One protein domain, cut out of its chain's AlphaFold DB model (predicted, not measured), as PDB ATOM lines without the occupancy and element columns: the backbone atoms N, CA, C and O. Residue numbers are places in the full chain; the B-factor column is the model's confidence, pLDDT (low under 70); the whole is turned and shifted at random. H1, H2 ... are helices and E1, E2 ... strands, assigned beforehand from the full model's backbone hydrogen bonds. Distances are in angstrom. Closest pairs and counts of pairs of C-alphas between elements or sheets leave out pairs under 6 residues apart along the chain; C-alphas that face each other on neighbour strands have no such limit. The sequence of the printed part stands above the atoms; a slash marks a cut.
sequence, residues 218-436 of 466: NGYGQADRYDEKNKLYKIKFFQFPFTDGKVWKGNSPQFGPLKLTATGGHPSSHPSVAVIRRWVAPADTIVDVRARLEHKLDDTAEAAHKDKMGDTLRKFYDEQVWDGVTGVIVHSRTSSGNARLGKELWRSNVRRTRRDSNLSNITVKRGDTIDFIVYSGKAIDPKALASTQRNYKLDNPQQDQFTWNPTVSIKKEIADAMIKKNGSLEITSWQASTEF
ATOM      1  N   ASN A 218      -1.528  30.107  36.270       85.62
ATOM      2  CA  ASN A 218      -2.270  28.866  36.420       85.62
ATOM      3  C   ASN A 218      -3.754  29.194  36.522       85.62
ATOM      4  O   ASN A 218      -4.175  29.962  37.391       85.62
ATOM      5  N   GLY A 219      -4.548  28.618  35.634       87.94
ATOM      6  CA  GLY A 219      -5.962  28.929  35.564       87.94
ATOM      7  C   GLY A 219      -6.754  27.894  34.797       87.94
ATOM      8  O   GLY A 219      -6.315  26.770  34.544       87.94
ATOM      9  N   TYR A 220      -7.949  28.307  34.426       90.50
ATOM     10  CA  TYR A 220      -8.897  27.520  33.668       90.50
ATOM     11  C   TYR A 220      -9.680  28.421  32.728       90.50
ATOM     12  O   TYR A 220      -9.640  29.648  32.838       90.50
ATOM     13  N   GLY A 221     -10.415  27.826  31.801       89.69
ATOM     14  CA  GLY A 221     -11.352  28.584  30.992       89.69
ATOM     15  C   GLY A 221     -11.751  27.884  29.710       89.69
ATOM     16  O   GLY A 221     -11.660  26.666  29.598       89.69
ATOM     17  N   GLN A 222     -12.230  28.681  28.763       91.00
ATOM     18  CA  GLN A 222     -12.734  28.216  27.472       91.00
ATOM     19  C   GLN A 222     -11.685  28.495  26.407       91.00
ATOM     20  O   GLN A 222     -11.110  29.585  26.381       91.00
ATOM     21  N   ALA A 223     -11.449  27.540  25.522       91.00
ATOM     22  CA  ALA A 223     -10.525  27.707  24.415       91.00
ATOM     23  C   ALA A 223     -11.157  27.156  23.131       91.00
ATOM     24  O   ALA A 223     -10.905  26.047  22.668       91.00
ATOM     25  N   ASP A 224     -12.015  27.985  22.550       90.69
ATOM     26  CA  ASP A 224     -12.846  27.605  21.418       90.69
ATOM     27  C   ASP A 224     -12.049  27.728  20.123       90.69
ATOM     28  O   ASP A 224     -11.504  28.791  19.803       90.69
ATOM     29  N   ARG A 225     -11.991  26.642  19.354       90.62
ATOM     30  CA  ARG A 225     -11.429  26.661  18.006       90.62
ATOM     31  C   ARG A 225     -12.486  27.203  17.047       90.62
ATOM     32  O   ARG A 225     -13.372  26.470  16.633       90.62
ATOM     33  N   TYR A 226     -12.410  28.492  16.729       89.38
ATOM     34  CA  TYR A 226     -13.418  29.161  15.895       89.38
ATOM     35  C   TYR A 226     -13.117  29.073  14.394       89.38
ATOM     36  O   TYR A 226     -14.006  29.299  13.579       89.38
ATOM     37  N   ASP A 227     -11.874  28.751  14.023       89.94
ATOM     38  CA  ASP A 227     -11.479  28.496  12.639       89.94
ATOM     39  C   ASP A 227     -10.638  27.221  12.585       89.94
ATOM     40  O   ASP A 227      -9.464  27.186  12.978       89.94
ATOM     41  N   GLU A 228     -11.256  26.141  12.113       87.94
ATOM     42  CA  GLU A 228     -10.579  24.858  12.004       87.94
ATOM     43  C   GLU A 228      -9.489  24.866  10.936       87.94
ATOM     44  O   GLU A 228      -8.387  24.372  11.190       87.94
ATOM     45  N   LYS A 229      -9.759  25.474   9.778       89.12
ATOM     46  CA  LYS A 229      -8.855  25.471   8.625       89.12
ATOM     47  C   LYS A 229      -7.549  26.190   8.948       89.12
ATOM     48  O   LYS A 229      -6.472  25.671   8.661       89.12
ATOM     49  N   ASN A 230      -7.640  27.342   9.605       89.69
ATOM     50  CA  ASN A 230      -6.479  28.156   9.970       89.69
ATOM     51  C   ASN A 230      -5.935  27.854  11.375       89.69
ATOM     52  O   ASN A 230      -4.929  28.437  11.788       89.69
ATOM     53  N   LYS A 231      -6.569  26.914  12.091       94.50
ATOM     54  CA  LYS A 231      -6.220  26.492  13.455       94.50
ATOM     55  C   LYS A 231      -6.194  27.661  14.447       94.50
ATOM     56  O   LYS A 231      -5.242  27.812  15.216       94.50
ATOM     57  N   LEU A 232      -7.228  28.498  14.412       92.94
ATOM     58  CA  LEU A 232      -7.334  29.671  15.279       92.94
ATOM     59  C   LEU A 232      -8.225  29.395  16.490       92.94
ATOM     60  O   LEU A 232      -9.253  28.723  16.396       92.94
ATOM     61  N   TYR A 233      -7.815  29.952  17.627       94.00
ATOM     62  CA  TYR A 233      -8.447  29.780  18.929       94.00
ATOM     63  C   TYR A 233      -8.835  31.111  19.537       94.00
ATOM     64  O   TYR A 233      -8.125  32.108  19.399       94.00
ATOM     65  N   LYS A 234      -9.934  31.085  20.284       93.38
ATOM     66  CA  LYS A 234     -10.364  32.145  21.183       93.38
ATOM     67  C   LYS A 234     -10.284  31.630  22.615       93.38
ATOM     68  O   LYS A 234     -11.065  30.772  23.011       93.38
ATOM     69  N   ILE A 235      -9.343  32.159  23.390       92.38
ATOM     70  CA  ILE A 235      -9.035  31.692  24.745       92.38
ATOM     71  C   ILE A 235      -9.535  32.702  25.772       92.38
ATOM     72  O   ILE A 235      -8.987  33.800  25.887       92.38
ATOM     73  N   LYS A 236     -10.531  32.315  26.566       90.62
ATOM     74  CA  LYS A 236     -10.924  33.007  27.798       90.62
ATOM     75  C   LYS A 236     -10.218  32.340  28.968       90.62
ATOM     76  O   LYS A 236     -10.342  31.135  29.148       90.62
ATOM     77  N   PHE A 237      -9.495  33.122  29.757       87.75
ATOM     78  CA  PHE A 237      -8.696  32.624  30.872       87.75
ATOM     79  C   PHE A 237      -9.173  33.245  32.179       87.75
ATOM     80  O   PHE A 237      -9.321  34.463  32.266       87.75
ATOM     81  N   PHE A 238      -9.344  32.406  33.190       83.62
ATOM     82  CA  PHE A 238      -9.689  32.775  34.552       83.62
ATOM     83  C   PHE A 238      -8.669  32.157  35.499       83.62
ATOM     84  O   PHE A 238      -8.250  31.012  35.326       83.62
ATOM     85  N   GLN A 239      -8.259  32.911  36.512       80.69
ATOM     86  CA  GLN A 239      -7.376  32.384  37.540       80.69
ATOM     87  C   GLN A 239      -8.151  31.433  38.455       80.69
ATOM     88  O   GLN A 239      -9.333  31.640  38.725       80.69
ATOM     89  N   PHE A 240      -7.487  30.381  38.934       77.19
ATOM     90  CA  PHE A 240      -8.093  29.473  39.901       77.19
ATOM     91  C   PHE A 240      -8.489  30.212  41.193       77.19
ATOM     92  O   PHE A 240      -7.685  30.991  41.706       77.19
ATOM     93  N   PRO A 241      -9.684  29.942  41.751       72.31
ATOM     94  CA  PRO A 241     -10.165  30.623  42.952       72.31
ATOM     95  C   PRO A 241      -9.462  30.169  44.241       72.31
ATOM     96  O   PRO A 241      -9.422  30.934  45.201       72.31
ATOM     97  N   PHE A 242      -8.902  28.951  44.281       71.12
ATOM     98  CA  PHE A 242      -8.296  28.382  45.489       71.12
ATOM     99  C   PHE A 242      -6.911  27.783  45.218       71.12
ATOM    100  O   PHE A 242      -6.702  27.097  44.213       71.12
ATOM    101  N   THR A 243      -5.978  27.990  46.151       70.44
ATOM    102  CA  THR A 243      -4.658  27.347  46.165       70.44
ATOM    103  C   THR A 243      -4.158  27.155  47.594       70.44
ATOM    104  O   THR A 243      -4.335  28.029  48.437       70.44
ATOM    105  N   ASP A 244      -3.525  26.013  47.855       61.12
ATOM    106  CA  ASP A 244      -2.761  25.732  49.083       61.12
ATOM    107  C   ASP A 244      -1.240  25.871  48.857       61.12
ATOM    108  O   ASP A 244      -0.424  25.448  49.676       61.12
ATOM    109  N   GLY A 245      -0.858  26.432  47.704       61.84
ATOM    110  CA  GLY A 245       0.508  26.547  47.209       61.84
ATOM    111  C   GLY A 245       0.961  25.348  46.369       61.84
ATOM    112  O   GLY A 245       1.627  25.531  45.345       61.84
ATOM    113  N   LYS A 246       0.549  24.127  46.730       66.31
ATOM    114  CA  LYS A 246       0.933  22.890  46.026       66.31
ATOM    115  C   LYS A 246      -0.022  22.554  44.887       66.31
ATOM    116  O   LYS A 246       0.401  22.004  43.866       66.31
ATOM    117  N   VAL A 247      -1.303  22.868  45.064       75.88
ATOM    118  CA  VAL A 247      -2.372  22.543  44.120       75.88
ATOM    119  C   VAL A 247      -3.311  23.734  43.952       75.88
ATOM    120  O   VAL A 247      -3.877  24.232  44.922       75.88
ATOM    121  N   TRP A 248      -3.548  24.127  42.701       78.62
ATOM    122  CA  TRP A 248      -4.629  25.037  42.330       78.62
ATOM    123  C   TRP A 248      -5.899  24.240  42.071       78.62
ATOM    124  O   TRP A 248      -5.849  23.203  41.404       78.62
ATOM    125  N   LYS A 249      -7.030  24.700  42.604       82.69
ATOM    126  CA  LYS A 249      -8.311  23.993  42.512       82.69
ATOM    127  C   LYS A 249      -9.423  24.952  42.116       82.69
ATOM    128  O   LYS A 249      -9.491  26.088  42.584       82.69
ATOM    129  N   GLY A 250     -10.311  24.463  41.264       79.62
ATOM    130  CA  GLY A 250     -11.574  25.098  40.921       79.62
ATOM    131  C   GLY A 250     -12.675  24.053  41.003       79.62
ATOM    132  O   GLY A 250     -12.453  22.893  40.665       79.62
ATOM    133  N   ASN A 251     -13.846  24.446  41.489       74.62
ATOM    134  CA  ASN A 251     -15.020  23.588  41.476       74.62
ATOM    135  C   ASN A 251     -16.237  24.450  41.154       74.62
ATOM    136  O   ASN A 251     -16.481  25.447  41.831       74.62
ATOM    137  N   SER A 252     -16.970  24.079  40.110       68.69
ATOM    138  CA  SER A 252     -18.234  24.710  39.736       68.69
ATOM    139  C   SER A 252     -19.265  23.619  39.466       68.69
ATOM    140  O   SER A 252     -18.909  22.621  38.829       68.69
ATOM    141  N   PRO A 253     -20.539  23.810  39.855       66.38
ATOM    142  CA  PRO A 253     -21.617  22.878  39.524       66.38
ATOM    143  C   PRO A 253     -21.716  22.542  38.029       66.38
ATOM    144  O   PRO A 253     -22.188  21.470  37.675       66.38
ATOM    145  N   GLN A 254     -21.269  23.448  37.152       65.06
ATOM    146  CA  GLN A 254     -21.404  23.306  35.701       65.06
ATOM    147  C   GLN A 254     -20.353  22.381  35.066       65.06
ATOM    148  O   GLN A 254     -20.637  21.773  34.041       65.06
ATOM    149  N   PHE A 255     -19.144  22.280  35.636       68.50
ATOM    150  CA  PHE A 255     -18.011  21.605  34.973       68.50
ATOM    151  C   PHE A 255     -17.189  20.697  35.903       68.50
ATOM    152  O   PHE A 255     -16.203  20.102  35.476       68.50
ATOM    153  N   GLY A 256     -17.596  20.560  37.167       72.25
ATOM    154  CA  GLY A 256     -16.959  19.657  38.122       72.25
ATOM    155  C   GLY A 256     -15.614  20.165  38.663       72.25
ATOM    156  O   GLY A 256     -15.257  21.336  38.483       72.25
ATOM    157  N   PRO A 257     -14.874  19.304  39.383       80.44
ATOM    158  CA  PRO A 257     -13.597  19.662  39.979       80.44
ATOM    159  C   PRO A 257     -12.486  19.662  38.928       80.44
ATOM    160  O   PRO A 257     -12.266  18.680  38.230       80.44
ATOM    161  N   LEU A 258     -11.714  20.741  38.884       88.12
ATOM    162  CA  LEU A 258     -10.493  20.843  38.092       88.12
ATOM    163  C   LEU A 258      -9.314  21.182  39.000       88.12
ATOM    164  O   LEU A 258      -9.452  21.918  39.987       88.12
ATOM    165  N   LYS A 259      -8.143  20.622  38.690       89.06
ATOM    166  CA  LYS A 259      -6.943  20.777  39.517       89.06
ATOM    167  C   LYS A 259      -5.701  20.959  38.663       89.06
ATOM    168  O   LYS A 259      -5.570  20.360  37.600       89.06
ATOM    169  N   LEU A 260      -4.743  21.721  39.170       88.44
ATOM    170  CA  LEU A 260      -3.426  21.850  38.565       88.44
ATOM    171  C   LEU A 260      -2.344  21.791  39.648       88.44
ATOM    172  O   LEU A 260      -2.413  22.505  40.645       88.44
ATOM    173  N   THR A 261      -1.351  20.926  39.456       88.31
ATOM    174  CA  THR A 261      -0.195  20.731  40.353       88.31
ATOM    175  C   THR A 261       1.069  21.288  39.704       88.31
ATOM    176  O   THR A 261       1.010  21.750  38.575       88.31
ATOM    177  N   ALA A 262       2.241  21.236  40.344       84.75
ATOM    178  CA  ALA A 262       3.470  21.769  39.741       84.75
ATOM    179  C   ALA A 262       3.834  21.120  38.393       84.75
ATOM    180  O   ALA A 262       4.322  21.799  37.490       84.75
ATOM    181  N   THR A 263       3.545  19.831  38.216       89.56
ATOM    182  CA  THR A 263       3.969  19.043  37.048       89.56
ATOM    183  C   THR A 263       2.821  18.493  36.211       89.56
ATOM    184  O   THR A 263       3.073  17.908  35.161       89.56
ATOM    185  N   GLY A 264       1.574  18.666  36.640       91.00
ATOM    186  CA  GLY A 264       0.423  18.064  35.986       91.00
ATOM    187  C   GLY A 264      -0.893  18.672  36.434       91.00
ATOM    188  O   GLY A 264      -0.947  19.852  36.794       91.00
ATOM    189  N   GLY A 265      -1.945  17.866  36.415       91.44
ATOM    190  CA  GLY A 265      -3.268  18.282  36.842       91.44
ATOM    191  C   GLY A 265      -4.344  17.263  36.512       91.44
ATOM    192  O   GLY A 265      -4.069  16.110  36.190       91.44
ATOM    193  N   HIS A 266      -5.576  17.736  36.608       90.44
ATOM    194  CA  HIS A 266      -6.782  17.006  36.280       90.44
ATOM    195  C   HIS A 266      -7.755  17.981  35.602       90.44
ATOM    196  O   HIS A 266      -8.074  19.013  36.214       90.44
ATOM    197  N   PRO A 267      -8.180  17.722  34.353       89.88
ATOM    198  CA  PRO A 267      -9.116  18.580  33.648       89.88
ATOM    199  C   PRO A 267     -10.506  18.501  34.286       89.88
ATOM    200  O   PRO A 267     -10.739  17.749  35.233       89.88
ATOM    201  N   SER A 268     -11.420  19.329  33.789       85.81
ATOM    202  CA  SER A 268     -12.819  19.281  34.203       85.81
ATOM    203  C   SER A 268     -13.509  18.024  33.644       85.81
ATOM    204  O   SER A 268     -12.957  17.354  32.772       85.81
ATOM    205  N   SER A 269     -14.716  17.698  34.106       81.31
ATOM    206  CA  SER A 269     -15.489  16.565  33.567       81.31
ATOM    207  C   SER A 269     -16.220  16.902  32.260       81.31
ATOM    208  O   SER A 269     -16.975  16.079  31.737       81.31
ATOM    209  N   HIS A 270     -16.040  18.124  31.746       82.56
ATOM    210  CA  HIS A 270     -16.716  18.626  30.559       82.56
ATOM    211  C   HIS A 270     -15.724  19.299  29.588       82.56
ATOM    212  O   HIS A 270     -15.001  20.224  29.968       82.56
ATOM    213  N   PRO A 271     -15.727  18.948  28.292       83.56
ATOM    214  CA  PRO A 271     -14.716  19.409  27.336       83.56
ATOM    215  C   PRO A 271     -14.790  20.915  27.033       83.56
ATOM    216  O   PRO A 271     -13.879  21.470  26.429       83.56
ATOM    217  N   SER A 272     -15.847  21.612  27.460       84.94
ATOM    218  CA  SER A 272     -15.963  23.069  27.295       84.94
ATOM    219  C   SER A 272     -15.075  23.875  28.246       84.94
ATOM    220  O   SER A 272     -14.917  25.077  28.042       84.94
ATOM    221  N   VAL A 273     -14.539  23.262  29.308       89.19
ATOM    222  CA  VAL A 273     -13.644  23.936  30.255       89.19
ATOM    223  C   VAL A 273     -12.331  23.182  30.357       89.19
ATOM    224  O   VAL A 273     -12.270  22.042  30.817       89.19
ATOM    225  N   ALA A 274     -11.267  23.871  29.963       92.44
ATOM    226  CA  ALA A 274      -9.905  23.391  30.042       92.44
ATOM    227  C   ALA A 274      -9.196  23.907  31.288       92.44
ATOM    228  O   ALA A 274      -9.462  25.006  31.783       92.44
ATOM    229  N   VAL A 275      -8.201  23.140  31.719       93.56
ATOM    230  CA  VAL A 275      -7.139  23.651  32.583       93.56
ATOM    231  C   VAL A 275      -6.077  24.295  31.696       93.56
ATOM    232  O   VAL A 275      -5.693  23.731  30.672       93.56
ATOM    233  N   ILE A 276      -5.615  25.486  32.077       93.50
ATOM    234  CA  ILE A 276      -4.711  26.301  31.265       93.50
ATOM    235  C   ILE A 276      -3.496  26.705  32.100       93.50
ATOM    236  O   ILE A 276      -3.625  27.363  33.135       93.50
ATOM    237  N   ARG A 277      -2.302  26.367  31.606       93.06
ATOM    238  CA  ARG A 277      -1.055  27.032  32.003       93.06
ATOM    239  C   ARG A 277      -0.689  28.054  30.951       93.06
ATOM    240  O   ARG A 277      -0.469  27.698  29.799       93.06
ATOM    241  N   ARG A 278      -0.586  29.311  31.348       92.00
ATOM    242  CA  ARG A 278      -0.264  30.416  30.455       92.00
ATOM    243  C   ARG A 278       1.129  30.927  30.750       92.00
ATOM    244  O   ARG A 278       1.354  31.461  31.829       92.00
ATOM    245  N   TRP A 279       2.024  30.827  29.780       92.31
ATOM    246  CA  TRP A 279       3.266  31.585  29.797       92.31
ATOM    247  C   TRP A 279       3.052  32.948  29.135       92.31
ATOM    248  O   TRP A 279       2.396  33.020  28.094       92.31
ATOM    249  N   VAL A 280       3.583  34.021  29.719       84.94
ATOM    250  CA  VAL A 280       3.525  35.384  29.168       84.94
ATOM    251  C   VAL A 280       4.935  35.847  28.832       84.94
ATOM    252  O   VAL A 280       5.794  35.895  29.705       84.94
ATOM    253  N   ALA A 281       5.168  36.221  27.576       82.69
ATOM    254  CA  ALA A 281       6.483  36.623  27.104       82.69
ATOM    255  C   ALA A 281       6.984  37.883  27.838       82.69
ATOM    256  O   ALA A 281       6.332  38.931  27.760       82.69
ATOM    257  N   PRO A 282       8.143  37.824  28.524       76.12
ATOM    258  CA  PRO A 282       8.665  38.966  29.275       76.12
ATOM    259  C   PRO A 282       9.338  40.014  28.376       76.12
ATOM    260  O   PRO A 282       9.435  41.178  28.763       76.12
ATOM    261  N   ALA A 283       9.778  39.617  27.181       77.19
ATOM    262  CA  ALA A 283      10.491  40.459  26.228       77.19
ATOM    263  C   ALA A 283      10.253  39.997  24.782       77.19
ATOM    264  O   ALA A 283       9.795  38.877  24.542       77.19
ATOM    265  N   ASP A 284      10.601  40.865  23.835       84.69
ATOM    266  CA  ASP A 284      10.624  40.558  22.406       84.69
ATOM    267  C   ASP A 284      11.810  39.635  22.113       84.69
ATOM    268  O   ASP A 284      12.963  40.020  22.312       84.69
ATOM    269  N   THR A 285      11.544  38.398  21.693       90.75
ATOM    270  CA  THR A 285      12.596  37.398  21.464       90.75
ATOM    271  C   THR A 285      12.087  36.195  20.663       90.75
ATOM    272  O   THR A 285      10.930  36.136  20.239       90.75
ATOM    273  N   ILE A 286      12.964  35.216  20.448       95.00
ATOM    274  CA  ILE A 286      12.632  33.907  19.891       95.00
ATOM    275  C   ILE A 286      12.802  32.865  20.994       95.00
ATOM    276  O   ILE A 286      13.846  32.817  21.646       95.00
ATOM    277  N   VAL A 287      11.785  32.027  21.191       96.12
ATOM    278  CA  VAL A 287      11.776  30.981  22.218       96.12
ATOM    279  C   VAL A 287      11.572  29.587  21.635       96.12
ATOM    280  O   VAL A 287      10.927  29.402  20.601       96.12
ATOM    281  N   ASP A 288      12.084  28.605  22.361       97.19
ATOM    282  CA  ASP A 288      11.824  27.186  22.190       97.19
ATOM    283  C   ASP A 288      10.976  26.683  23.365       97.19
ATOM    284  O   ASP A 288      11.120  27.130  24.505       97.19
ATOM    285  N   VAL A 289      10.096  25.727  23.092       97.19
ATOM    286  CA  VAL A 289       9.273  25.033  24.086       97.19
ATOM    287  C   VAL A 289       9.736  23.587  24.160       97.19
ATOM    288  O   VAL A 289       9.835  22.906  23.140       97.19
ATOM    289  N   ARG A 290       9.974  23.090  25.373       96.69
ATOM    290  CA  ARG A 290      10.209  21.670  25.653       96.69
ATOM    291  C   ARG A 290       9.217  21.174  26.678       96.69
ATOM    292  O   ARG A 290       9.168  21.687  27.792       96.69
ATOM    293  N   ALA A 291       8.433  20.173  26.311       94.19
ATOM    294  CA  ALA A 291       7.396  19.646  27.183       94.19
ATOM    295  C   ALA A 291       6.961  18.249  26.730       94.19
ATOM    296  O   ALA A 291       6.984  17.940  25.538       94.19
ATOM    297  N   ARG A 292       6.500  17.426  27.673       96.31
ATOM    298  CA  ARG A 292       5.930  16.097  27.419       96.31
ATOM    299  C   ARG A 292       4.589  15.992  28.126       96.31
ATOM    300  O   ARG A 292       4.546  16.206  29.336       96.31
ATOM    301  N   LEU A 293       3.537  15.683  27.375       96.69
ATOM    302  CA  LEU A 293       2.217  15.374  27.915       96.69
ATOM    303  C   LEU A 293       2.107  13.862  28.107       96.69
ATOM    304  O   LEU A 293       2.352  13.097  27.173       96.69
ATOM    305  N   GLU A 294       1.741  13.428  29.306       95.44
ATOM    306  CA  GLU A 294       1.530  12.019  29.641       95.44
ATOM    307  C   GLU A 294       0.228  11.845  30.423       95.44
ATOM    308  O   GLU A 294      -0.082  12.647  31.303       95.44
ATOM    309  N   HIS A 295      -0.501  10.777  30.105       93.62
ATOM    310  CA  HIS A 295      -1.728  10.364  30.783       93.62
ATOM    311  C   HIS A 295      -1.546   8.974  31.387       93.62
ATOM    312  O   HIS A 295      -1.098   8.065  30.682       93.62
ATOM    313  N   LYS A 296      -1.944   8.784  32.647       87.69
ATOM    314  CA  LYS A 296      -1.871   7.501  33.365       87.69
ATOM    315  C   LYS A 296      -3.069   7.346  34.293       87.69
ATOM    316  O   LYS A 296      -3.465   8.325  34.917       87.69
ATOM    317  N   LEU A 297      -3.585   6.126  34.421       86.56
ATOM    318  CA  LEU A 297      -4.539   5.805  35.483       86.56
ATOM    319  C   LEU A 297      -3.820   5.833  36.839       86.56
ATOM    320  O   LEU A 297      -2.590   5.751  36.898       86.56
ATOM    321  N   ASP A 298      -4.570   6.006  37.920       85.12
ATOM    322  CA  ASP A 298      -4.047   5.742  39.256       85.12
ATOM    323  C   ASP A 298      -3.892   4.234  39.489       85.12
ATOM    324  O   ASP A 298      -4.456   3.413  38.763       85.12
ATOM    325  N   ASP A 299      -3.112   3.863  40.502       86.12
ATOM    326  CA  ASP A 299      -2.760   2.462  40.750       86.12
ATOM    327  C   ASP A 299      -3.999   1.580  40.996       86.12
ATOM    328  O   ASP A 299      -4.015   0.402  40.633       86.12
ATOM    329  N   THR A 300      -5.065   2.146  41.572       85.31
ATOM    330  CA  THR A 300      -6.296   1.403  41.883       85.31
ATOM    331  C   THR A 300      -7.128   1.165  40.625       85.31
ATOM    332  O   THR A 300      -7.645   0.064  40.419       85.31
ATOM    333  N   ALA A 301      -7.244   2.172  39.760       84.56
ATOM    334  CA  ALA A 301      -7.933   2.084  38.483       84.56
ATOM    335  C   ALA A 301      -7.153   1.240  37.473       84.56
ATOM    336  O   ALA A 301      -7.772   0.463  36.753       84.56
ATOM    337  N   GLU A 302      -5.822   1.317  37.457       87.00
ATOM    338  CA  GLU A 302      -4.969   0.458  36.629       87.00
ATOM    339  C   GLU A 302      -5.137  -1.017  37.032       87.00
ATOM    340  O   GLU A 302      -5.367  -1.871  36.174       87.00
ATOM    341  N   ALA A 303      -5.133  -1.321  38.337       85.88
ATOM    342  CA  ALA A 303      -5.409  -2.669  38.836       85.88
ATOM    343  C   ALA A 303      -6.838  -3.130  38.501       85.88
ATOM    344  O   ALA A 303      -7.053  -4.271  38.092       85.88
ATOM    345  N   ALA A 304      -7.840  -2.251  38.622       84.00
ATOM    346  CA  ALA A 304      -9.209  -2.575  38.229       84.00
ATOM    347  C   ALA A 304      -9.324  -2.849  36.721       84.00
ATOM    348  O   ALA A 304      -9.945  -3.840  36.332       84.00
ATOM    349  N   HIS A 305      -8.697  -2.017  35.885       85.25
ATOM    350  CA  HIS A 305      -8.653  -2.176  34.431       85.25
ATOM    351  C   HIS A 305      -8.035  -3.518  34.050       85.25
ATOM    352  O   HIS A 305      -8.611  -4.272  33.266       85.25
ATOM    353  N   LYS A 306      -6.891  -3.855  34.650       84.88
ATOM    354  CA  LYS A 306      -6.125  -5.052  34.313       84.88
ATOM    355  C   LYS A 306      -6.717  -6.342  34.880       84.88
ATOM    356  O   LYS A 306      -6.746  -7.340  34.167       84.88
ATOM    357  N   ASP A 307      -7.244  -6.324  36.098       80.31
ATOM    358  CA  ASP A 307      -7.558  -7.571  36.808       80.31
ATOM    359  C   ASP A 307      -9.063  -7.782  37.037       80.31
ATOM    360  O   ASP A 307      -9.497  -8.907  37.274       80.31
ATOM    361  N   LYS A 308      -9.885  -6.722  36.966       74.50
ATOM    362  CA  LYS A 308     -11.314  -6.766  37.349       74.50
ATOM    363  C   LYS A 308     -12.294  -6.450  36.218       74.50
ATOM    364  O   LYS A 308     -13.504  -6.517  36.434       74.50
ATOM    365  N   MET A 309     -11.811  -6.088  35.031       80.94
ATOM    366  CA  MET A 309     -12.648  -5.744  33.880       80.94
ATOM    367  C   MET A 309     -12.449  -6.746  32.738       80.94
ATOM    368  O   MET A 309     -11.328  -6.952  32.279       80.94
ATOM    369  N   GLY A 310     -13.547  -7.329  32.247       81.12
ATOM    370  CA  GLY A 310     -13.553  -8.055  30.972       81.12
ATOM    371  C   GLY A 310     -13.452  -7.103  29.774       81.12
ATOM    372  O   GLY A 310     -13.678  -5.899  29.910       81.12
ATOM    373  N   ASP A 311     -13.155  -7.629  28.585       83.50
ATOM    374  CA  ASP A 311     -12.807  -6.818  27.405       83.50
ATOM    375  C   ASP A 311     -13.897  -5.826  26.974       83.50
ATOM    376  O   ASP A 311     -13.604  -4.666  26.676       83.50
ATOM    377  N   THR A 312     -15.170  -6.229  27.019       83.25
ATOM    378  CA  THR A 312     -16.307  -5.342  26.714       83.25
ATOM    379  C   THR A 312     -16.394  -4.171  27.691       83.25
ATOM    380  O   THR A 312     -16.664  -3.037  27.298       83.25
ATOM    381  N   LEU A 313     -16.132  -4.436  28.974       82.25
ATOM    382  CA  LEU A 313     -16.191  -3.425  30.022       82.25
ATOM    383  C   LEU A 313     -14.993  -2.474  29.926       82.25
ATOM    384  O   LEU A 313     -15.177  -1.262  30.002       82.25
ATOM    385  N   ARG A 314     -13.788  -3.000  29.664       84.88
ATOM    386  CA  ARG A 314     -12.596  -2.182  29.384       84.88
ATOM    387  C   ARG A 314     -12.840  -1.229  28.231       84.88
ATOM    388  O   ARG A 314     -12.551  -0.049  28.366       84.88
ATOM    389  N   LYS A 315     -13.405  -1.727  27.126       85.56
ATOM    390  CA  LYS A 315     -13.721  -0.911  25.951       85.56
ATOM    391  C   LYS A 315     -14.691   0.222  26.293       85.56
ATOM    392  O   LYS A 315     -14.467   1.351  25.872       85.56
ATOM    393  N   PHE A 316     -15.718  -0.059  27.098       84.81
ATOM    394  CA  PHE A 316     -16.638   0.970  27.580       84.81
ATOM    395  C   PHE A 316     -15.912   2.055  28.390       84.81
ATOM    396  O   PHE A 316     -16.023   3.234  28.055       84.81
ATOM    397  N   TYR A 317     -15.134   1.677  29.412       84.31
ATOM    398  CA  TYR A 317     -14.401   2.646  30.238       84.31
ATOM    399  C   TYR A 317     -13.418   3.463  29.406       84.31
ATOM    400  O   TYR A 317     -13.420   4.687  29.476       84.31
ATOM    401  N   ASP A 318     -12.664   2.798  28.542       84.75
ATOM    402  CA  ASP A 318     -11.691   3.388  27.631       84.75
ATOM    403  C   ASP A 318     -12.270   4.443  26.673       84.75
ATOM    404  O   ASP A 318     -11.543   5.327  26.218       84.75
ATOM    405  N   GLU A 319     -13.544   4.326  26.302       83.44
ATOM    406  CA  GLU A 319     -14.193   5.196  25.314       83.44
ATOM    407  C   GLU A 319     -15.103   6.269  25.925       83.44
ATOM    408  O   GLU A 319     -15.482   7.206  25.207       83.44
ATOM    409  N   GLN A 320     -15.497   6.109  27.194       79.75
ATOM    410  CA  GLN A 320     -16.567   6.900  27.815       79.75
ATOM    411  C   GLN A 320     -16.177   7.587  29.127       79.75
ATOM    412  O   GLN A 320     -16.711   8.655  29.413       79.75
ATOM    413  N   VAL A 321     -15.308   6.980  29.943       78.62
ATOM    414  CA  VAL A 321     -15.012   7.480  31.301       78.62
ATOM    415  C   VAL A 321     -13.524   7.754  31.492       78.62
ATOM    416  O   VAL A 321     -13.187   8.729  32.141       78.62
ATOM    417  N   TRP A 322     -12.653   6.913  30.931       87.19
ATOM    418  CA  TRP A 322     -11.186   6.973  31.007       87.19
ATOM    419  C   TRP A 322     -10.598   7.173  29.603       87.19
ATOM    420  O   TRP A 322      -9.714   6.434  29.146       87.19
ATOM    421  N   ASP A 323     -11.167   8.134  28.876       85.19
ATOM    422  CA  ASP A 323     -10.857   8.395  27.472       85.19
ATOM    423  C   ASP A 323      -9.578   9.223  27.275       85.19
ATOM    424  O   ASP A 323      -9.030   9.269  26.166       85.19
ATOM    425  N   GLY A 324      -9.019   9.742  28.367       90.19
ATOM    426  CA  GLY A 324      -7.736  10.413  28.409       90.19
ATOM    427  C   GLY A 324      -7.863  11.919  28.241       90.19
ATOM    428  O   GLY A 324      -8.912  12.528  28.431       90.19
ATOM    429  N   VAL A 325      -6.753  12.554  27.866       93.50
ATOM    430  CA  VAL A 325      -6.694  14.014  27.770       93.50
ATOM    431  C   VAL A 325      -6.282  14.490  26.394       93.50
ATOM    432  O   VAL A 325      -5.476  13.869  25.699       93.50
ATOM    433  N   THR A 326      -6.794  15.657  26.021       94.69
ATOM    434  CA  THR A 326      -6.365  16.370  24.820       94.69
ATOM    435  C   THR A 326      -5.540  17.582  25.218       94.69
ATOM    436  O   THR A 326      -6.048  18.490  25.872       94.69
ATOM    437  N   GLY A 327      -4.276  17.613  24.802       95.88
ATOM    438  CA  GLY A 327      -3.397  18.761  24.993       95.88
ATOM    439  C   GLY A 327      -3.311  19.631  23.747       95.88
ATOM    440  O   GLY A 327      -3.253  19.117  22.629       95.88
ATOM    441  N   VAL A 328      -3.257  20.948  23.940       96.88
ATOM    442  CA  VAL A 328      -3.101  21.946  22.875       96.88
ATOM    443  C   VAL A 328      -2.130  23.038  23.324       96.88
ATOM    444  O   VAL A 328      -2.200  23.490  24.465       96.88
ATOM    445  N   ILE A 329      -1.237  23.470  22.432       97.88
ATOM    446  CA  ILE A 329      -0.401  24.662  22.621       97.88
ATOM    447  C   ILE A 329      -0.876  25.739  21.654       97.88
ATOM    448  O   ILE A 329      -0.912  25.511  20.443       97.88
ATOM    449  N   VAL A 330      -1.201  26.915  22.182       97.19
ATOM    450  CA  VAL A 330      -1.652  28.065  21.393       97.19
ATOM    451  C   VAL A 330      -0.773  29.273  21.682       97.19
ATOM    452  O   VAL A 330      -0.568  29.628  22.839       97.19
ATOM    453  N   HIS A 331      -0.286  29.936  20.634       96.94
ATOM    454  CA  HIS A 331       0.384  31.235  20.749       96.94
ATOM    455  C   HIS A 331      -0.594  32.358  20.415       96.94
ATOM    456  O   HIS A 331      -1.173  32.370  19.329       96.94
ATOM    457  N   SER A 332      -0.775  33.301  21.342       91.94
ATOM    458  CA  SER A 332      -1.719  34.412  21.201       91.94
ATOM    459  C   SER A 332      -1.024  35.761  21.324       91.94
ATOM    460  O   SER A 332      -0.401  36.065  22.341       91.94
ATOM    461  N   ARG A 333      -1.204  36.617  20.317       82.19
ATOM    462  CA  ARG A 333      -0.680  37.991  20.311       82.19
ATOM    463  C   ARG A 333      -1.758  39.006  20.651       82.19
ATOM    464  O   ARG A 333      -1.571  39.846  21.525       82.19
ATOM    465  N   THR A 334      -2.906  38.903  19.994       76.56
ATOM    466  CA  THR A 334      -3.987  39.883  20.088       76.56
ATOM    467  C   THR A 334      -5.003  39.514  21.167       76.56
ATOM    468  O   THR A 334      -5.294  38.341  21.420       76.56
ATOM    469  N   SER A 335      -5.556  40.534  21.819       75.00
ATOM    470  CA  SER A 335      -6.729  40.421  22.686       75.00
ATOM    471  C   SER A 335      -7.981  40.910  21.953       75.00
ATOM    472  O   SER A 335      -7.924  41.790  21.100       75.00
ATOM    473  N   SER A 336      -9.125  40.317  22.283       70.00
ATOM    474  CA  SER A 336     -10.454  40.719  21.826       70.00
ATOM    475  C   SER A 336     -11.408  40.621  23.020       70.00
ATOM    476  O   SER A 336     -11.823  39.529  23.422       70.00
ATOM    477  N   GLY A 337     -11.691  41.768  23.647       74.62
ATOM    478  CA  GLY A 337     -12.395  41.830  24.932       74.62
ATOM    479  C   GLY A 337     -11.666  41.025  26.017       74.62
ATOM    480  O   GLY A 337     -10.457  41.164  26.191       74.62
ATOM    481  N   ASN A 338     -12.390  40.131  26.696       72.75
ATOM    482  CA  ASN A 338     -11.848  39.259  27.753       72.75
ATOM    483  C   ASN A 338     -11.194  37.964  27.225       72.75
ATOM    484  O   ASN A 338     -10.869  37.072  28.009       72.75
ATOM    485  N   ALA A 339     -11.035  37.820  25.905       80.88
ATOM    486  CA  ALA A 339     -10.426  36.650  25.280       80.88
ATOM    487  C   ALA A 339      -9.146  37.019  24.520       80.88
ATOM    488  O   ALA A 339      -8.982  38.148  24.060       80.88
ATOM    489  N   ARG A 340      -8.245  36.053  24.343       86.75
ATOM    490  CA  ARG A 340      -7.092  36.174  23.441       86.75
ATOM    491  C   ARG A 340      -7.317  35.356  22.182       86.75
ATOM    492  O   ARG A 340      -7.886  34.269  22.253       86.75
ATOM    493  N   LEU A 341      -6.882  35.892  21.049       91.31
ATOM    494  CA  LEU A 341      -6.907  35.188  19.776       91.31
ATOM    495  C   LEU A 341      -5.511  34.646  19.496       91.31
ATOM    496  O   LEU A 341      -4.522  35.385  19.544       91.31
ATOM    497  N   GLY A 342      -5.437  33.352  19.217       92.25
ATOM    498  CA  GLY A 342      -4.168  32.673  19.019       92.25
ATOM    499  C   GLY A 342      -4.222  31.596  17.957       92.25
ATOM    500  O   GLY A 342      -5.293  31.195  17.502       92.25
ATOM    501  N   LYS A 343      -3.042  31.140  17.553       95.75
ATOM    502  CA  LYS A 343      -2.849  30.080  16.568       95.75
ATOM    503  C   LYS A 343      -2.331  28.823  17.253       95.75
ATOM    504  O   LYS A 343      -1.423  28.891  18.081       95.75
ATOM    505  N   GLU A 344      -2.902  27.680  16.892       96.75
ATOM    506  CA  GLU A 344      -2.418  26.373  17.330       96.75
ATOM    507  C   GLU A 344      -0.996  26.131  16.827       96.75
ATOM    508  O   GLU A 344      -0.722  26.232  15.628       96.75
ATOM    509  N   LEU A 345      -0.108  25.764  17.745       96.75
ATOM    510  CA  LEU A 345       1.241  25.304  17.432       96.75
ATOM    511  C   LEU A 345       1.361  23.784  17.553       96.75
ATOM    512  O   LEU A 345       2.134  23.165  16.827       96.75
ATOM    513  N   TRP A 346       0.596  23.179  18.464       97.50
ATOM    514  CA  TRP A 346       0.633  21.746  18.729       97.50
ATOM    515  C   TRP A 346      -0.704  21.257  19.286       97.50
ATOM    516  O   TRP A 346      -1.362  21.977  20.036       97.50
ATOM    517  N   ARG A 347      -1.081  20.021  18.956       95.56
ATOM    518  CA  ARG A 347      -2.268  19.338  19.479       95.56
ATOM    519  C   ARG A 347      -2.034  17.832  19.497       95.56
ATOM    520  O   ARG A 347      -1.548  17.279  18.512       95.56
ATOM    521  N   SER A 348      -2.418  17.157  20.579       95.62
ATOM    522  CA  SER A 348      -2.405  15.694  20.634       95.62
ATOM    523  C   SER A 348      -3.389  15.139  21.657       95.62
ATOM    524  O   SER A 348      -3.564  15.713  22.732       95.62
ATOM    525  N   ASN A 349      -3.976  13.990  21.327       93.62
ATOM    526  CA  ASN A 349      -4.797  13.207  22.243       93.62
ATOM    527  C   ASN A 349      -3.909  12.135  22.876       93.62
ATOM    528  O   ASN A 349      -3.203  11.407  22.171       93.62
ATOM    529  N   VAL A 350      -3.930  12.049  24.200       92.81
ATOM    530  CA  VAL A 350      -3.071  11.164  24.977       92.81
ATOM    531  C   VAL A 350      -3.947  10.330  25.902       92.81
ATOM    532  O   VAL A 350      -4.526  10.839  26.857       92.81
ATOM    533  N   ARG A 351      -4.005   9.027  25.626       91.56
ATOM    534  CA  ARG A 351      -4.694   8.033  26.454       91.56
ATOM    535  C   ARG A 351      -3.699   6.949  26.828       91.56
ATOM    536  O   ARG A 351      -3.178   6.282  25.938       91.56
ATOM    537  N   ARG A 352      -3.395   6.828  28.123       89.69
ATOM    538  CA  ARG A 352      -2.435   5.846  28.689       89.69
ATOM    539  C   ARG A 352      -1.099   5.783  27.926       89.69
ATOM    540  O   ARG A 352      -0.504   4.731  27.729       89.69
ATOM    541  N   THR A 353      -0.658   6.934  27.431       92.38
ATOM    542  CA  THR A 353       0.526   7.096  26.582       92.38
ATOM    543  C   THR A 353       1.207   8.423  26.911       92.38
ATOM    544  O   THR A 353       0.781   9.158  27.805       92.38
ATOM    545  N   ARG A 354       2.289   8.737  26.194       94.50
ATOM    546  CA  ARG A 354       3.007  10.010  26.297       94.50
ATOM    547  C   ARG A 354       3.336  10.566  24.919       94.50
ATOM    548  O   ARG A 354       3.628   9.803  23.995       94.50
ATOM    549  N   ARG A 355       3.322  11.891  24.792       97.12
ATOM    550  CA  ARG A 355       3.662  12.618  23.565       97.12
ATOM    551  C   ARG A 355       4.530  13.829  23.874       97.12
ATOM    552  O   ARG A 355       4.236  14.602  24.784       97.12
ATOM    553  N   ASP A 356       5.593  13.986  23.093       96.12
ATOM    554  CA  ASP A 356       6.450  15.164  23.158       96.12
ATOM    555  C   ASP A 356       5.794  16.328  22.404       96.12
ATOM    556  O   ASP A 356       5.188  16.165  21.345       96.12
ATOM    557  N   SER A 357       5.914  17.512  22.990       95.56
ATOM    558  CA  SER A 357       5.320  18.773  22.533       95.56
ATOM    559  C   SER A 357       6.407  19.839  22.387       95.56
ATOM    560  O   SER A 357       6.261  20.982  22.814       95.56
ATOM    561  N   ASN A 358       7.545  19.417  21.830       96.75
ATOM    562  CA  ASN A 358       8.699  20.275  21.607       96.75
ATOM    563  C   ASN A 358       8.456  21.154  20.377       96.75
ATOM    564  O   ASN A 358       8.102  20.648  19.312       96.75
ATOM    565  N   LEU A 359       8.659  22.458  20.522       96.75
ATOM    566  CA  LEU A 359       8.510  23.450  19.459       96.75
ATOM    567  C   LEU A 359       9.742  24.348  19.461       96.75
ATOM    568  O   LEU A 359      10.277  24.652  20.525       96.75
ATOM    569  N   SER A 360      10.170  24.800  18.288       95.31
ATOM    570  CA  SER A 360      11.342  25.664  18.165       95.31
ATOM    571  C   SER A 360      11.057  26.890  17.318       95.31
ATOM    572  O   SER A 360      10.180  26.866  16.455       95.31
ATOM    573  N   ASN A 361      11.850  27.939  17.528       94.81
ATOM    574  CA  ASN A 361      11.808  29.179  16.751       94.81
ATOM    575  C   ASN A 361      10.469  29.943  16.827       94.81
ATOM    576  O   ASN A 361      10.020  30.528  15.837       94.81
ATOM    577  N   ILE A 362       9.826  29.980  17.995       96.44
ATOM    578  CA  ILE A 362       8.591  30.749  18.190       96.44
ATOM    579  C   ILE A 362       8.961  32.215  18.431       96.44
ATOM    580  O   ILE A 362       9.563  32.554  19.447       96.44
ATOM    581  N   THR A 363       8.596  33.101  17.504       96.56
ATOM    582  CA  THR A 363       8.837  34.546  17.645       96.56
ATOM    583  C   THR A 363       7.747  35.188  18.499       96.56
ATOM    584  O   THR A 363       6.576  35.209  18.105       96.56
ATOM    585  N   VAL A 364       8.132  35.762  19.638       92.06
ATOM    586  CA  VAL A 364       7.222  36.377  20.609       92.06
ATOM    587  C   VAL A 364       7.539  37.854  20.806       92.06
ATOM    588  O   VAL A 364       8.697  38.266  20.776       92.06
ATOM    589  N   LYS A 365       6.495  38.654  21.012       85.88
ATOM    590  CA  LYS A 365       6.601  40.018  21.538       85.88
ATOM    591  C   LYS A 365       6.272  40.026  23.023       85.88
ATOM    592  O   LYS A 365       5.513  39.175  23.486       85.88
ATOM    593  N   ARG A 366       6.790  40.996  23.770       83.12
ATOM    594  CA  ARG A 366       6.455  41.214  25.177       83.12
ATOM    595  C   ARG A 366       4.935  41.274  25.347       83.12
ATOM    596  O   ARG A 366       4.259  42.070  24.702       83.12
ATOM    597  N   GLY A 367       4.407  40.433  26.233       78.62
ATOM    598  CA  GLY A 367       2.971  40.302  26.481       78.62
ATOM    599  C   GLY A 367       2.218  39.333  25.557       78.62
ATOM    600  O   GLY A 367       1.023  39.115  25.791       78.62
ATOM    601  N   ASP A 368       2.872  38.726  24.557       87.06
ATOM    602  CA  ASP A 368       2.349  37.538  23.865       87.06
ATOM    603  C   ASP A 368       2.180  36.392  24.879       87.06
ATOM    604  O   ASP A 368       2.913  36.310  25.868       87.06
ATOM    605  N   THR A 369       1.232  35.483  24.637       92.44
ATOM    606  CA  THR A 369       1.008  34.314  25.501       92.44
ATOM    607  C   THR A 369       1.255  33.008  24.767       92.44
ATOM    608  O   THR A 369       0.926  32.882  23.589       92.44
ATOM    609  N   ILE A 370       1.812  32.025  25.473       96.44
ATOM    610  CA  ILE A 370       1.835  30.622  25.055       96.44
ATOM    611  C   ILE A 370       1.002  29.844  26.072       96.44
ATOM    612  O   ILE A 370       1.380  29.700  27.234       96.44
ATOM    613  N   ASP A 371      -0.164  29.391  25.636       96.31
ATOM    614  CA  ASP A 371      -1.151  28.700  26.453       96.31
ATOM    615  C   ASP A 371      -1.039  27.185  26.245       96.31
ATOM    616  O   ASP A 371      -1.172  26.701  25.122       96.31
ATOM    617  N   PHE A 372      -0.815  26.443  27.330       97.25
ATOM    618  CA  PHE A 372      -0.837  24.982  27.392       97.25
ATOM    619  C   PHE A 372      -2.178  24.563  27.981       97.25
ATOM    620  O   PHE A 372      -2.450  24.770  29.166       97.25
ATOM    621  N   ILE A 373      -3.029  24.027  27.120       96.44
ATOM    622  CA  ILE A 373      -4.455  23.847  27.360       96.44
ATOM    623  C   ILE A 373      -4.743  22.353  27.387       96.44
ATOM    624  O   ILE A 373      -4.382  21.648  26.444       96.44
ATOM    625  N   VAL A 374      -5.382  21.873  28.453       95.50
ATOM    626  CA  VAL A 374      -5.749  20.461  28.607       95.50
ATOM    627  C   VAL A 374      -7.249  20.316  28.806       95.50
ATOM    628  O   VAL A 374      -7.814  20.888  29.742       95.50
ATOM    629  N   TYR A 375      -7.861  19.519  27.938       91.12
ATOM    630  CA  TYR A 375      -9.269  19.131  27.986       91.12
ATOM    631  C   TYR A 375      -9.411  17.671  28.413       91.12
ATOM    632  O   TYR A 375      -8.523  16.860  28.123       91.12
ATOM    633  N   SER A 376     -10.553  17.336  29.018       87.12
ATOM    634  CA  SER A 376     -11.057  15.960  28.998       87.12
ATOM    635  C   SER A 376     -11.478  15.583  27.575       87.12
ATOM    636  O   SER A 376     -11.723  16.468  26.747       87.12
ATOM    637  N   GLY A 377     -11.528  14.287  27.260       80.31
ATOM    638  CA  GLY A 377     -11.948  13.831  25.936       80.31
ATOM    639  C   GLY A 377     -13.418  14.153  25.657       80.31
ATOM    640  O   GLY A 377     -13.731  14.968  24.784       80.31
ATOM    641  N   LYS A 378     -14.329  13.540  26.412       82.12
ATOM    642  CA  LYS A 378     -15.781  13.730  26.298       82.12
ATOM    643  C   LYS A 378     -16.387  14.308  27.572       82.12
ATOM    644  O   LYS A 378     -15.758  14.382  28.625       82.12
ATOM    645  N   ALA A 379     -17.635  14.763  27.455       82.19
ATOM    646  CA  ALA A 379     -18.449  15.075  28.621       82.19
ATOM    647  C   ALA A 379     -18.823  13.758  29.306       82.19
ATOM    648  O   ALA A 379     -19.432  12.892  28.678       82.19
ATOM    649  N   ILE A 380     -18.446  13.612  30.573       79.25
ATOM    650  CA  ILE A 380     -18.667  12.369  31.310       79.25
ATOM    651  C   ILE A 380     -19.984  12.471  32.082       79.25
ATOM    652  O   ILE A 380     -20.211  13.442  32.806       79.25
ATOM    653  N   ASP A 381     -20.847  11.459  31.952       81.50
ATOM    654  CA  ASP A 381     -22.099  11.377  32.710       81.50
ATOM    655  C   ASP A 381     -21.807  11.293  34.227       81.50
ATOM    656  O   ASP A 381     -21.153  10.341  34.678       81.50
ATOM    657  N   PRO A 382     -22.315  12.231  35.051       81.81
ATOM    658  CA  PRO A 382     -22.158  12.186  36.504       81.81
ATOM    659  C   PRO A 382     -22.627  10.871  37.142       81.81
ATOM    660  O   PRO A 382     -22.047  10.424  38.135       81.81
ATOM    661  N   LYS A 383     -23.654  10.216  36.579       83.56
ATOM    662  CA  LYS A 383     -24.132   8.914  37.074       83.56
ATOM    663  C   LYS A 383     -23.112   7.807  36.821       83.56
ATOM    664  O   LYS A 383     -22.933   6.954  37.693       83.56
ATOM    665  N   ALA A 384     -22.430   7.846  35.675       80.44
ATOM    666  CA  ALA A 384     -21.358   6.913  35.345       80.44
ATOM    667  C   ALA A 384     -20.142   7.118  36.260       80.44
ATOM    668  O   ALA A 384     -19.591   6.145  36.768       80.44
ATOM    669  N   LEU A 385     -19.764   8.362  36.572       81.38
ATOM    670  CA  LEU A 385     -18.695   8.634  37.545       81.38
ATOM    671  C   LEU A 385     -19.038   8.083  38.937       81.38
ATOM    672  O   LEU A 385     -18.223   7.397  39.551       81.38
ATOM    673  N   ALA A 386     -20.264   8.320  39.415       83.44
ATOM    674  CA  ALA A 386     -20.704   7.848  40.725       83.44
ATOM    675  C   ALA A 386     -20.781   6.312  40.812       83.44
ATOM    676  O   ALA A 386     -20.440   5.734  41.848       83.44
ATOM    677  N   SER A 387     -21.223   5.631  39.749       83.12
ATOM    678  CA  SER A 387     -21.233   4.163  39.708       83.12
ATOM    679  C   SER A 387     -19.816   3.593  39.668       83.12
ATOM    680  O   SER A 387     -19.513   2.687  40.438       83.12
ATOM    681  N   THR A 388     -18.927   4.177  38.860       81.44
ATOM    682  CA  THR A 388     -17.508   3.796  38.771       81.44
ATOM    683  C   THR A 388     -16.817   3.917  40.125       81.44
ATOM    684  O   THR A 388     -16.142   2.987  40.568       81.44
ATOM    685  N   GLN A 389     -17.051   5.033  40.823       85.12
ATOM    686  CA  GLN A 389     -16.497   5.276  42.150       85.12
ATOM    687  C   GLN A 389     -16.909   4.188  43.147       85.12
ATOM    688  O   GLN A 389     -16.063   3.652  43.859       85.12
ATOM    689  N   ARG A 390     -18.198   3.822  43.175       85.25
ATOM    690  CA  ARG A 390     -18.718   2.784  44.079       85.25
ATOM    691  C   ARG A 390     -18.229   1.385  43.713       85.25
ATOM    692  O   ARG A 390     -17.822   0.639  44.599       85.25
ATOM    693  N   ASN A 391     -18.250   1.042  42.428       84.19
ATOM    694  CA  ASN A 391     -17.923  -0.301  41.946       84.19
ATOM    695  C   ASN A 391     -16.443  -0.647  42.147       84.19
ATOM    696  O   ASN A 391     -16.117  -1.795  42.446       84.19
ATOM    697  N   TYR A 392     -15.554   0.344  42.020       82.44
ATOM    698  CA  TYR A 392     -14.104   0.136  42.089       82.44
ATOM    699  C   TYR A 392     -13.425   0.817  43.278       82.44
ATOM    700  O   TYR A 392     -12.212   0.693  43.420       82.44
ATOM    701  N   LYS A 393     -14.193   1.477  44.156       83.69
ATOM    702  CA  LYS A 393     -13.701   2.188  45.352       83.69
ATOM    703  C   LYS A 393     -12.585   3.185  45.022       83.69
ATOM    704  O   LYS A 393     -11.583   3.254  45.723       83.69
ATOM    705  N   LEU A 394     -12.755   3.920  43.925       82.38
ATOM    706  CA  LEU A 394     -11.771   4.896  43.463       82.38
ATOM    707  C   LEU A 394     -11.915   6.212  44.225       82.38
ATOM    708  O   LEU A 394     -13.027   6.689  44.447       82.38
ATOM    709  N   ASP A 395     -10.793   6.850  44.533       78.88
ATOM    710  CA  ASP A 395     -10.799   8.222  45.052       78.88
ATOM    711  C   ASP A 395     -11.112   9.239  43.943       78.88
ATOM    712  O   ASP A 395     -11.714  10.285  44.194       78.88
ATOM    713  N   ASN A 396     -10.745   8.917  42.698       81.38
ATOM    714  CA  ASN A 396     -11.015   9.732  41.519       81.38
ATOM    715  C   ASN A 396     -11.677   8.902  40.401       81.38
ATOM    716  O   ASN A 396     -10.991   8.171  39.703       81.38
ATOM    717  N   PRO A 397     -12.989   8.993  40.151       82.75
ATOM    718  CA  PRO A 397     -13.628   8.158  39.131       82.75
ATOM    719  C   PRO A 397     -13.325   8.550  37.671       82.75
ATOM    720  O   PRO A 397     -13.475   7.699  36.797       82.75
ATOM    721  N   GLN A 398     -12.905   9.795  37.397       82.88
ATOM    722  CA  GLN A 398     -12.677  10.300  36.031       82.88
ATOM    723  C   GLN A 398     -11.350   9.815  35.426       82.88
ATOM    724  O   GLN A 398     -11.260   9.637  34.225       82.88
ATOM    725  N   GLN A 399     -10.322   9.572  36.242       86.06
ATOM    726  CA  GLN A 399      -9.012   9.064  35.798       86.06
ATOM    727  C   GLN A 399      -8.286   9.854  34.685       86.06
ATOM    728  O   GLN A 399      -7.247   9.397  34.225       86.06
ATOM    729  N   ASP A 400      -8.719  11.068  34.336       87.12
ATOM    730  CA  ASP A 400      -8.080  11.915  33.311       87.12
ATOM    731  C   ASP A 400      -6.880  12.720  33.842       87.12
ATOM    732  O   ASP A 400      -6.588  13.845  33.422       87.12
ATOM    733  N   GLN A 401      -6.170  12.180  34.827       90.12
ATOM    734  CA  GLN A 401      -4.999  12.848  35.377       90.12
ATOM    735  C   GLN A 401      -3.856  12.881  34.356       90.12
ATOM    736  O   GLN A 401      -3.578  11.914  33.640       90.12
ATOM    737  N   PHE A 402      -3.152  14.007  34.309       93.25
ATOM    738  CA  PHE A 402      -2.067  14.214  33.357       93.25
ATOM    739  C   PHE A 402      -0.826  14.792  34.020       93.25
ATOM    740  O   PHE A 402      -0.902  15.493  35.032       93.25
ATOM    741  N   THR A 403       0.322  14.570  33.386       94.38
ATOM    742  CA  THR A 403       1.546  15.334  33.640       94.38
ATOM    743  C   THR A 403       1.928  16.115  32.390       94.38
ATOM    744  O   THR A 403       1.918  15.585  31.281       94.38
ATOM    745  N   TRP A 404       2.205  17.406  32.564       94.94
ATOM    746  CA  TRP A 404       2.692  18.298  31.521       94.94
ATOM    747  C   TRP A 404       3.421  19.474  32.174       94.94
ATOM    748  O   TRP A 404       2.804  20.427  32.655       94.94
ATOM    749  N   ASN A 405       4.751  19.380  32.234       93.81
ATOM    750  CA  ASN A 405       5.615  20.385  32.853       93.81
ATOM    751  C   ASN A 405       6.478  21.088  31.792       93.81
ATOM    752  O   ASN A 405       7.610  20.657  31.552       93.81
ATOM    753  N   PRO A 406       5.940  22.107  31.105       95.00
ATOM    754  CA  PRO A 406       6.653  22.771  30.029       95.00
ATOM    755  C   PRO A 406       7.788  23.666  30.524       95.00
ATOM    756  O   PRO A 406       7.675  24.343  31.547       95.00
ATOM    757  N   THR A 407       8.852  23.711  29.731       94.75
ATOM    758  CA  THR A 407       9.937  24.685  29.830       94.75
ATOM    759  C   THR A 407       9.949  25.530  28.568       94.75
ATOM    760  O   THR A 407      10.038  24.990  27.466       94.75
ATOM    761  N   VAL A 408       9.872  26.846  28.729       93.88
ATOM    762  CA  VAL A 408      10.083  27.819  27.653       93.88
ATOM    763  C   VAL A 408      11.483  28.389  27.826       93.88
ATOM    764  O   VAL A 408      11.827  28.797  28.929       93.88
ATOM    765  N   SER A 409      12.294  28.424  26.778       93.06
ATOM    766  CA  SER A 409      13.641  29.000  26.829       93.06
ATOM    767  C   SER A 409      13.895  29.910  25.646       93.06
ATOM    768  O   SER A 409      13.481  29.594  24.536       93.06
ATOM    769  N   ILE A 410      14.610  31.010  25.859       89.44
ATOM    770  CA  ILE A 410      15.165  31.815  24.774       89.44
ATOM    771  C   ILE A 410      16.043  30.909  23.911       89.44
ATOM    772  O   ILE A 410      16.793  30.074  24.424       89.44
ATOM    773  N   LYS A 411      15.923  31.073  22.594       92.38
ATOM    774  CA  LYS A 411      16.716  30.340  21.615       92.38
ATOM    775  C   LYS A 411      18.203  30.458  21.962       92.38
ATOM    776  O   LYS A 411      18.691  31.555  22.240       92.38
ATOM    777  N   LYS A 412      18.910  29.326  21.958       88.75
ATOM    778  CA  LYS A 412      20.255  29.196  22.535       88.75
ATOM    779  C   LYS A 412      21.235  30.267  22.050       88.75
ATOM    780  O   LYS A 412      21.905  30.878  22.869       88.75
ATOM    781  N   GLU A 413      21.278  30.552  20.750       88.38
ATOM    782  CA  GLU A 413      22.229  31.521  20.190       88.38
ATOM    783  C   GLU A 413      21.963  32.952  20.689       88.38
ATOM    784  O   GLU A 413      22.895  33.725  20.904       88.38
ATOM    785  N   ILE A 414      20.690  33.299  20.916       84.69
ATOM    786  CA  ILE A 414      20.287  34.595  21.477       84.69
ATOM    787  C   ILE A 414      20.627  34.638  22.968       84.69
ATOM    788  O   ILE A 414      21.186  35.624  23.441       84.69
ATOM    789  N   ALA A 415      20.333  33.559  23.697       81.38
ATOM    790  CA  ALA A 415      20.650  33.433  25.115       81.38
ATOM    791  C   ALA A 415      22.161  33.560  25.379       81.38
ATOM    792  O   ALA A 415      22.570  34.328  26.248       81.38
ATOM    793  N   ASP A 416      22.994  32.875  24.593       83.25
ATOM    794  CA  ASP A 416      24.455  32.926  24.710       83.25
ATOM    795  C   ASP A 416      24.987  34.346  24.429       83.25
ATOM    796  O   ASP A 416      25.866  34.844  25.139       83.25
ATOM    797  N   ALA A 417      24.414  35.047  23.441       78.62
ATOM    798  CA  ALA A 417      24.750  36.441  23.152       78.62
ATOM    799  C   ALA A 417      24.333  37.401  24.284       78.62
ATOM    800  O   ALA A 417      25.092  38.312  24.627       78.62
ATOM    801  N   MET A 418      23.157  37.188  24.884       67.00
ATOM    802  CA  MET A 418      22.663  37.950  26.037       67.00
ATOM    803  C   MET A 418      23.587  37.780  27.249       67.00
ATOM    804  O   MET A 418      24.037  38.771  27.826       67.00
ATOM    805  N   ILE A 419      23.969  36.538  27.564       67.44
ATOM    806  CA  ILE A 419      24.890  36.216  28.663       67.44
ATOM    807  C   ILE A 419      26.262  36.863  28.439       67.44
ATOM    808  O   ILE A 419      26.839  37.434  29.365       67.44
ATOM    809  N   LYS A 420      26.783  36.829  27.205       73.00
ATOM    810  CA  LYS A 420      28.071  37.454  26.866       73.00
ATOM    811  C   LYS A 420      28.055  38.977  27.045       73.00
ATOM    812  O   LYS A 420      29.089  39.555  27.367       73.00
ATOM    813  N   LYS A 421      26.907  39.625  26.824       62.59
ATOM    814  CA  LYS A 421      26.755  41.086  26.890       62.59
ATOM    815  C   LYS A 421      26.469  41.600  28.306       62.59
ATOM    816  O   LYS A 421      27.037  42.615  28.696       62.59
ATOM    817  N   ASN A 422      25.607  40.910  29.054       49.72
ATOM    818  CA  ASN A 422      25.044  41.398  30.319       49.72
ATOM    819  C   ASN A 422      25.460  40.564  31.553       49.72
ATOM    820  O   ASN A 422      25.047  40.871  32.672       49.72
ATOM    821  N   GLY A 423      26.300  39.536  31.378       50.50
ATOM    822  CA  GLY A 423      26.737  38.633  32.447       50.50
ATOM    823  C   GLY A 423      25.761  37.478  32.722       50.50
ATOM    824  O   GLY A 423      24.676  37.391  32.154       50.50
ATOM    825  N   SER A 424      26.142  36.562  33.618       46.84
ATOM    826  CA  SER A 424      25.473  35.272  33.893       46.84
ATOM    827  C   SER A 424      24.120  35.345  34.628       46.84
ATOM    828  O   SER A 424      23.617  34.321  35.088       46.84
ATOM    829  N   LEU A 425      23.525  36.535  34.764       44.66
ATOM    830  CA  LEU A 425      22.358  36.785  35.621       44.66
ATOM    831  C   LEU A 425      21.032  36.965  34.859       44.66
ATOM    832  O   LEU A 425      20.023  37.285  35.493       44.66
ATOM    833  N   GLU A 426      21.007  36.781  33.536       57.09
ATOM    834  CA  GLU A 426      19.768  36.874  32.754       57.09
ATOM    835  C   GLU A 426      18.983  35.558  32.729       57.09
ATOM    836  O   GLU A 426      19.519  34.479  32.472       57.09
ATOM    837  N   ILE A 427      17.674  35.655  32.981       64.75
ATOM    838  CA  ILE A 427      16.768  34.509  32.912       64.75
ATOM    839  C   ILE A 427      16.462  34.232  31.445       64.75
ATOM    840  O   ILE A 427      15.730  34.974  30.794       64.75
ATOM    841  N   THR A 428      17.000  33.128  30.946       79.31
ATOM    842  CA  THR A 428      16.790  32.668  29.570       79.31
ATOM    843  C   THR A 428      15.888  31.438  29.500       79.31
ATOM    844  O   THR A 428      15.646  30.923  28.414       79.31
ATOM    845  N   SER A 429      15.383  30.940  30.635       84.75
ATOM    846  CA  SER A 429      14.564  29.727  30.702       84.75
ATOM    847  C   SER A 429      13.577  29.750  31.870       84.75
ATOM    848  O   SER A 429      13.937  30.095  32.995       84.75
ATOM    849  N   TRP A 430      12.338  29.337  31.603       87.25
ATOM    850  CA  TRP A 430      11.211  29.316  32.533       87.25
ATOM    851  C   TRP A 430      10.535  27.947  32.496       87.25
ATOM    852  O   TRP A 430       9.884  27.595  31.512       87.25
ATOM    853  N   GLN A 431      10.636  27.184  33.581       88.56
ATOM    854  CA  GLN A 431       9.939  25.906  33.735       88.56
ATOM    855  C   GLN A 431       8.669  26.096  34.570       88.56
ATOM    856  O   GLN A 431       8.730  26.651  35.659       88.56
ATOM    857  N   ALA A 432       7.521  25.603  34.109       85.81
ATOM    858  CA  ALA A 432       6.242  25.873  34.768       85.81
ATOM    859  C   ALA A 432       6.196  25.422  36.240       85.81
ATOM    860  O   ALA A 432       5.599  26.096  37.078       85.81
ATOM    861  N   SER A 433       6.851  24.309  36.586       83.06
ATOM    862  CA  SER A 433       6.904  23.823  37.968       83.06
ATOM    863  C   SER A 433       7.668  24.732  38.933       83.06
ATOM    864  O   SER A 433       7.427  24.645  40.133       83.06
ATOM    865  N   THR A 434       8.585  25.585  38.456       71.12
ATOM    866  CA  THR A 434       9.392  26.443  39.345       71.12
ATOM    867  C   THR A 434       8.597  27.624  39.899       71.12
ATOM    868  O   THR A 434       9.027  28.253  40.863       71.12
ATOM    869  N   GLU A 435       7.419  27.918  39.343       63.75
ATOM    870  CA  GLU A 435       6.536  28.992  39.809       63.75
ATOM    871  C   GLU A 435       5.392  28.511  40.733       63.75
ATOM    872  O   GLU A 435       4.551  29.315  41.126       63.75
ATOM    873  N   PHE A 436       5.385  27.239  41.164       59.66
ATOM    874  CA  PHE A 436       4.467  26.721  42.195       59.66
ATOM    875  C   PHE A 436       5.024  26.903  43.619       59.66
ATOM    876  O   PHE A 436       6.198  26.642  43.879       59.66
TER     877      PHE A 436
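Overview. This is residues 218 to 436 of the 466 residues of the protein "DUF1553 domain-containing protein" of Verrucomicrobiales bacterium (UniProt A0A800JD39). A small closed barrel of six strands, in which E9 and E10 bend sharply, is covered on one side by a long twisted wall of two sheets, only partly face to face with it. The two sheets continue each other, with E7 running on into E8, E11 into E12 and E14 into E15; H1, H2 and H3 gather at one end of the long axis, and H4 lies at the other. The printed part has 219 residues with five named helices and sixteen named strands, in the order E1 to E8, H1, H2, E9 to E13, H3, E14, E15, H4, E16, H5; its class is mixed, helices and strands. Round the barrel run E1, E2, E10, E9, E13, E6, and the sheets run E3, E4, E5, E14, E8, E11 and E12, E7, E15, E16, with neighbours antiparallel in each. The whole is compact, with a radius of gyration of the C-alphas of 18.8 A, and elongated, spanning 62 by 36 by 36 A.

Arrangement. In the barrel, E1, residues 218 to 227, and E2, residues 232 to 239, form a hairpin; N 222 and O 236 are within hydrogen-bond range at 3.1 A. E10, residues 339 to 350, is on the other side of E2, with N 233 and O 342 at 2.8 A. E9, residues 325 to 336, forms a hairpin with E10, with N 327 and O 348 at 2.9 A. E13, residues 369 to 376, follows round the ring, with N 328 and O 373 at 2.8 A. E6, residues 274 to 280, closes it, with N 277 and O 372 at 2.9 A toward E13, and N 219 and O 276 at 2.9 A toward E1. In the six-stranded sheet, E3, residues 247 to 252, E4, residues 256 to 261, and E5, residues 264 to 266, form a meander, each strand the antiparallel neighbour of the one before, with N 250 and O 258 at 3.0 A and N 261 and O 264 at 2.9 A. Then come E14, residues 402 to 404, with N 265 and O 402 at 2.9 A, E8, residues 292 to 295, with N 294 and O 403 at 2.9 A, and the edge strand E11, residues 354 to 356, with N 293 and O 355 at 2.9 A. The closest C-alphas of E8 and E10 are those of His 295 and Val 350, 6.0 A apart. The other sheet holds E12, residues 359 to 364, E7, residues 285 to 290, E15, residues 407 to 410, and E16, residues 429 to 431; N 287 and O 362 are 2.9 A apart, N 288 and O 409 2.8 A, N 408 and O 430 2.9 A. H4, residues 412 to 422, is on this sheet at a height of 8.9 A. H1, residues 299 to 308, and H3, residues 382 to 392, only just touch, with 3 pairs of C-alphas within 8 A, about perpendicular at 78 degrees; the closest are those of Ala 304 and Tyr 392, 6.8 A apart. H2, residues 311 to 320, is close to H1 but not clearly touching, at a steep tilt of 38 degrees, opposite ways; their closest C-alphas, of His 305 and Arg 314, are 6.4 A apart. H5, residues 432 to 435, only grazes the six-stranded sheet with its residues 432 to 433. In H1, H2, H3 and H4 every O i to N i+4 pair is within hydrogen-bond range; H5 is too short for one.

Along the chain. E1 begins at C-alpha 218, (-2.270, 28.866, 36.420), and is 25.5 A long; it bends by 57 degrees at residue 221. E2 is 22.4 A long, E6 18.0 A and E13 22.2 A. E9, 27.6 A, bends by 92 degrees at residue 333, and E10, 26.5 A, by 82 degrees at residue 342. H3 is 15.5 A long and H4 15.2 A. H5 ends at C-alpha 435, (6.536, 28.992, 39.809).

Size, cuts and confidence. The C-alphas of Gly 310 and Lys 421 are the two farthest apart, at 63.7 A. The printed part has no cut and no long link. Mean pLDDT of the printed part is 85.2; 18 residues are under 70, namely 244 to 246, 252 to 255, 418 to 419, 421 to 427 and 435 to 436.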